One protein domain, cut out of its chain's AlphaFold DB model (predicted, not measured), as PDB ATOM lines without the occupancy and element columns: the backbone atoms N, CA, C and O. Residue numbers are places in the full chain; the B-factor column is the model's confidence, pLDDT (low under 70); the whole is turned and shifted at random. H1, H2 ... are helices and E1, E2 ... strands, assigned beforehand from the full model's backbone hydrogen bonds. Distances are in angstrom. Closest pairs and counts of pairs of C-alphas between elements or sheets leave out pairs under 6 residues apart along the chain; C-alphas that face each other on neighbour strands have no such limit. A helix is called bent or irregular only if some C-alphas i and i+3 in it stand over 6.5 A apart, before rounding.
ATOM      1  N   PHE A  32     380.493 272.728 257.573       85.88
ATOM      2  CA  PHE A  32     380.959 273.096 258.903       85.88
ATOM      3  C   PHE A  32     381.851 274.327 258.811       85.88
ATOM      4  O   PHE A  32     382.547 274.545 257.821       85.88
ATOM      5  N   ARG A  33     381.817 275.153 259.855       87.06
ATOM      6  CA  ARG A  33     382.708 276.302 259.970       87.06
ATOM      7  C   ARG A  33     384.043 275.824 260.522       87.06
ATOM      8  O   ARG A  33     384.084 275.139 261.541       87.06
ATOM      9  N   VAL A  34     385.116 276.181 259.838       85.69
ATOM     10  CA  VAL A  34     386.487 275.908 260.246       85.69
ATOM     11  C   VAL A  34     387.105 277.230 260.660       85.69
ATOM     12  O   VAL A  34     387.181 278.164 259.865       85.69
ATOM     13  N   GLN A  35     387.538 277.305 261.913       85.25
ATOM     14  CA  GLN A  35     388.275 278.453 262.414       85.25
ATOM     15  C   GLN A  35     389.761 278.238 262.116       85.25
ATOM     16  O   GLN A  35     390.402 277.375 262.715       85.25
ATOM     17  N   LEU A  36     390.302 278.998 261.164       82.69
ATOM     18  CA  LEU A  36     391.714 278.930 260.774       82.69
ATOM     19  C   LEU A  36     392.607 279.760 261.707       82.69
ATOM     20  O   LEU A  36     393.803 279.498 261.815       82.69
ATOM     21  N   GLY A  37     392.044 280.755 262.399       81.25
ATOM     22  CA  GLY A  37     392.779 281.583 263.352       81.25
ATOM     23  C   GLY A  37     392.094 282.913 263.654       81.25
ATOM     24  O   GLY A  37     390.905 283.095 263.416       81.25
ATOM     25  N   ARG A  38     392.858 283.872 264.189       71.31
ATOM     26  CA  ARG A  38     392.405 285.253 264.424       71.31
ATOM     27  C   ARG A  38     393.026 286.170 263.369       71.31
ATOM     28  O   ARG A  38     394.130 286.665 263.555       71.31
ATOM     29  N   GLY A  39     392.339 286.345 262.245       71.56
ATOM     30  CA  GLY A  39     392.766 287.191 261.126       71.56
ATOM     31  C   GLY A  39     391.620 287.434 260.143       71.56
ATOM     32  O   GLY A  39     390.511 286.961 260.371       71.56
ATOM     33  N   PHE A  40     391.882 288.141 259.039       63.47
ATOM     34  CA  PHE A  40     390.868 288.445 258.010       63.47
ATOM     35  C   PHE A  40     390.250 287.183 257.376       63.47
ATOM     36  O   PHE A  40     389.106 287.202 256.943       63.47
ATOM     37  N   TYR A  41     390.996 286.074 257.391       70.75
ATOM     38  CA  TYR A  41     390.561 284.738 256.966       70.75
ATOM     39  C   TYR A  41     390.346 283.800 258.162       70.75
ATOM     40  O   TYR A  41     390.591 282.600 258.074       70.75
ATOM     41  N   GLY A  42     389.978 284.359 259.318       74.94
ATOM     42  CA  GLY A  42     389.899 283.628 260.583       74.94
ATOM     43  C   GLY A  42     388.878 282.494 260.582       74.94
ATOM     44  O   GLY A  42     389.033 281.542 261.343       74.94
ATOM     45  N   ASP A  43     387.893 282.558 259.685       82.62
ATOM     46  CA  ASP A  43     386.822 281.583 259.541       82.62
ATOM     47  C   ASP A  43     386.560 281.257 258.068       82.62
ATOM     48  O   ASP A  43     386.475 282.149 257.225       82.62
ATOM     49  N   CYS A  44     386.370 279.977 257.761       83.38
ATOM     50  CA  CYS A  44     385.930 279.507 256.450       83.38
ATOM     51  C   CYS A  44     384.853 278.423 256.579       83.38
ATOM     52  O   CYS A  44     384.649 277.847 257.650       83.38
ATOM     53  N   LEU A  45     384.130 278.152 255.490       86.88
ATOM     54  CA  LEU A  45     383.262 276.978 255.403       86.88
ATOM     55  C   LEU A  45     384.035 275.831 254.761       86.88
ATOM     56  O   LEU A  45     384.700 276.011 253.746       86.88
ATOM     57  N   GLY A  46     383.908 274.651 255.356       86.94
ATOM     58  CA  GLY A  46     384.439 273.398 254.848       86.94
ATOM     59  C   GLY A  46     383.327 272.378 254.633       86.94
ATOM     60  O   GLY A  46     382.274 272.415 255.273       86.94
ATOM     61  N   VAL A  47     383.579 271.444 253.724       88.06
ATOM     62  CA  VAL A  47     382.753 270.256 253.507       88.06
ATOM     63  C   VAL A  47     383.680 269.066 253.294       88.06
ATOM     64  O   VAL A  47     384.761 269.210 252.724       88.06
ATOM     65  N   ARG A  48     383.282 267.889 253.778       82.81
ATOM     66  CA  ARG A  48     384.016 266.652 253.503       82.81
ATOM     67  C   ARG A  48     383.709 266.213 252.077       82.81
ATOM     68  O   ARG A  48     382.553 265.944 251.762       82.81
ATOM     69  N   ALA A  49     384.737 266.171 251.236       79.12
ATOM     70  CA  ALA A  49     384.632 265.755 249.839       79.12
ATOM     71  C   ALA A  49     384.883 264.247 249.641       79.12
ATOM     72  O   ALA A  49     384.738 263.758 248.524       79.12
ATOM     73  N   ASP A  50     385.216 263.516 250.714       75.81
ATOM     74  CA  ASP A  50     385.671 262.116 250.679       75.81
ATOM     75  C   ASP A  50     384.703 261.167 249.948       75.81
ATOM     76  O   ASP A  50     385.130 260.199 249.331       75.81
ATOM     77  N   GLU A  51     383.398 261.450 249.987       69.69
ATOM     78  CA  GLU A  51     382.365 260.600 249.378       69.69
ATOM     79  C   GLU A  51     382.051 260.957 247.907       69.69
ATOM     80  O   GLU A  51     381.330 260.208 247.256       69.69
ATOM     81  N   ASN A  52     382.520 262.100 247.378       73.81
ATOM     82  CA  ASN A  52     382.123 262.618 246.055       73.81
ATOM     83  C   ASN A  52     383.240 263.450 245.392       73.81
ATOM     84  O   ASN A  52     383.043 264.621 245.049       73.81
ATOM     85  N   SER A  53     384.413 262.844 245.197       74.69
ATOM     86  CA  SER A  53     385.563 263.491 244.548       74.69
ATOM     87  C   SER A  53     385.252 264.009 243.143       74.69
ATOM     88  O   SER A  53     385.789 265.036 242.743       74.69
ATOM     89  N   ASP A  54     384.343 263.354 242.417       84.69
ATOM     90  CA  ASP A  54     383.956 263.753 241.061       84.69
ATOM     91  C   ASP A  54     383.158 265.059 241.000       84.69
ATOM     92  O   ASP A  54     382.960 265.575 239.905       84.69
ATOM     93  N   LEU A  55     382.672 265.579 242.134       85.44
ATOM     94  CA  LEU A  55     381.867 266.805 242.231       85.44
ATOM     95  C   LEU A  55     382.653 267.983 242.829       85.44
ATOM     96  O   LEU A  55     382.049 268.968 243.253       85.44
ATOM     97  N   SER A  56     383.985 267.889 242.921       85.69
ATOM     98  CA  SER A  56     384.820 268.897 243.586       85.69
ATOM     99  C   SER A  56     384.629 270.308 243.031       85.69
ATOM    100  O   SER A  56     384.586 271.263 243.807       85.69
ATOM    101  N   ASP A  57     384.466 270.442 241.713       88.44
ATOM    102  CA  ASP A  57     384.260 271.731 241.051       88.44
ATOM    103  C   ASP A  57     382.914 272.359 241.437       88.44
ATOM    104  O   ASP A  57     382.855 273.516 241.867       88.44
ATOM    105  N   GLU A  58     381.821 271.596 241.349       90.06
ATOM    106  CA  GLU A  58     380.490 272.067 241.735       90.06
ATOM    107  C   GLU A  58     380.408 272.374 243.231       90.06
ATOM    108  O   GLU A  58     379.819 273.385 243.626       90.06
ATOM    109  N   ILE A  59     381.020 271.525 244.061       89.50
ATOM    110  CA  ILE A  59     381.109 271.722 245.507       89.50
ATOM    111  C   ILE A  59     381.865 273.017 245.808       89.50
ATOM    112  O   ILE A  59     381.363 273.843 246.569       89.50
ATOM    113  N   GLY A  60     383.038 273.223 245.203       88.50
ATOM    114  CA  GLY A  60     383.862 274.411 245.413       88.50
ATOM    115  C   GLY A  60     383.136 275.695 245.020       88.50
ATOM    116  O   GLY A  60     383.106 276.653 245.796       88.50
ATOM    117  N   LYS A  61     382.469 275.695 243.858       90.31
ATOM    118  CA  LYS A  61     381.679 276.840 243.389       90.31
ATOM    119  C   LYS A  61     380.562 277.204 244.369       90.31
ATOM    120  O   LYS A  61     380.475 278.348 244.814       90.31
ATOM    121  N   LEU A  62     379.731 276.232 244.739       90.06
ATOM    122  CA  LEU A  62     378.604 276.456 245.645       90.06
ATOM    123  C   LEU A  62     379.064 276.806 247.074       90.06
ATOM    124  O   LEU A  62     378.415 277.593 247.764       90.06
ATOM    125  N   LEU A  63     380.194 276.257 247.531       88.50
ATOM    126  CA  LEU A  63     380.792 276.592 248.825       88.50
ATOM    127  C   LEU A  63     381.301 278.038 248.848       88.50
ATOM    128  O   LEU A  63     381.115 278.729 249.851       88.50
ATOM    129  N   CYS A  64     381.888 278.517 247.747       87.06
ATOM    130  CA  CYS A  64     382.247 279.925 247.581       87.06
ATOM    131  C   CYS A  64     381.017 280.833 247.668       87.06
ATOM    132  O   CYS A  64     381.031 281.793 248.438       87.06
ATOM    133  N   GLU A  65     379.947 280.512 246.937       89.00
ATOM    134  CA  GLU A  65     378.688 281.270 246.972       89.00
ATOM    135  C   GLU A  65     378.096 281.313 248.391       89.00
ATOM    136  O   GLU A  65     377.747 282.384 248.891       89.00
ATOM    137  N   LYS A  66     378.058 280.172 249.095       88.38
ATOM    138  CA  LYS A  66     377.598 280.124 250.491       88.38
ATOM    139  C   LYS A  66     378.498 280.895 251.452       88.38
ATOM    140  O   LYS A  66     377.982 281.520 252.374       88.38
ATOM    141  N   SER A  67     379.812 280.845 251.262       84.56
ATOM    142  CA  SER A  67     380.761 281.560 252.124       84.56
ATOM    143  C   SER A  67     380.616 283.074 251.975       84.56
ATOM    144  O   SER A  67     380.598 283.778 252.981       84.56
ATOM    145  N   ALA A  68     380.428 283.560 250.743       85.19
ATOM    146  CA  ALA A  68     380.135 284.965 250.469       85.19
ATOM    147  C   ALA A  68     378.788 285.390 251.081       85.19
ATOM    148  O   ALA A  68     378.705 286.409 251.759       85.19
ATOM    149  N   ALA A  69     377.741 284.567 250.939       85.69
ATOM    150  CA  ALA A  69     376.443 284.829 251.570       85.69
ATOM    151  C   ALA A  69     376.511 284.850 253.111       85.69
ATOM    152  O   ALA A  69     375.712 285.525 253.756       85.69
ATOM    153  N   ALA A  70     377.461 284.125 253.706       84.25
ATOM    154  CA  ALA A  70     377.721 284.120 255.144       84.25
ATOM    155  C   ALA A  70     378.629 285.276 255.616       84.25
ATOM    156  O   ALA A  70     378.904 285.368 256.812       84.25
ATOM    157  N   GLY A  71     379.110 286.137 254.710       81.44
ATOM    158  CA  GLY A  71     380.009 287.249 255.034       81.44
ATOM    159  C   GLY A  71     381.419 286.812 255.444       81.44
ATOM    160  O   GLY A  71     382.124 287.564 256.110       81.44
ATOM    161  N   LEU A  72     381.823 285.590 255.082       74.88
ATOM    162  CA  LEU A  72     383.165 285.052 255.346       74.88
ATOM    163  C   LEU A  72     384.178 285.451 254.259       74.88
ATOM    164  O   LEU A  72     385.358 285.113 254.354       74.88
ATOM    165  N   ARG A  73     383.712 286.148 253.219       61.56
ATOM    166  CA  ARG A  73     384.495 286.725 252.132       61.56
ATOM    167  C   ARG A  73     383.756 287.910 251.522       61.56
ATOM    168  O   ARG A  73     382.514 287.813 251.424       61.56
TER     169      ARG A  73
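Overview. This is residues 32 to 73 of the 73 residues of the protein "MADS-box transcription factor" of Senna tora (UniProt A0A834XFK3). A small hairpin of two short strands, E1 and E2, is followed by a chain that runs on, turns round and folds back as one helix, H1, so that the later part of H1 comes over E2 and the turn at residues 50 to 58 sticks out at one end. The printed part has 42 residues, with two named strands and one named helix in the order E1, E2, H1; the sheet has the order E1, E2 and is antiparallel, and the class is mixed, helices and strands. The whole is only just loose, close to compact, with a radius of gyration of the C-alphas of 11.1 A, and it is elongated, spanning 32 by 18 by 12 A.

Along the chain. E1 is residues 32 to 35, beginning at C-alpha 32 at (380.959, 273.096, 258.903), and measures 9.7 A from first to last C-alpha. After seven residues comes E2, residues 43 to 46, also 9.7 A long. Six residues further on, H1 takes residues 53 to 69, from C-alpha 53 at (385.563, 263.491, 244.548) to C-alpha 69 at (376.443, 284.829, 251.570), 24.2 A from first to last C-alpha. H1 is irregular, with C-alphas 54 and 57 8.0 A apart, and it has a kink of 37 degrees near residue 60.

Arrangement. E1 and E2 form a hairpin, antiparallel at 145 degrees between their directions. Among the C-alphas that face each other are 35 and 43, 4.5 A apart. N 34 and O 44, 2.8 A apart, and N 46 and O 32, 2.8 A apart, are within hydrogen-bond range. E2 and H1 have 4 pairs of C-alphas within 8 A, the closest being those of Leu 45 and Ser 67, 6.2 A apart; their centres are 11.6 A apart. E1 and H1 are apart. In H1, 11 of 13 pairs of O i and N i+4 are within hydrogen-bond range.

Size, cuts and confidence. The two C-alphas farthest apart are those of Arg 38 and Asp 54, at 32.9 A, while the C-alphas of Phe 32 and Arg 73 are 15.6 A apart. Residues 50 to 58, of which 53 to 58 belong to H1, stand free; the body without them has 33 residues and spans 26 by 19 by 11 A. The links E1 to E2 and E2 to H1 are short but not tight. The printed part has no cut and ends at residue 73, the chain's last residue. The mean pLDDT of the printed part is 82.1, and residues 40, 51 and 73 are under 70, where the model's confidence is low.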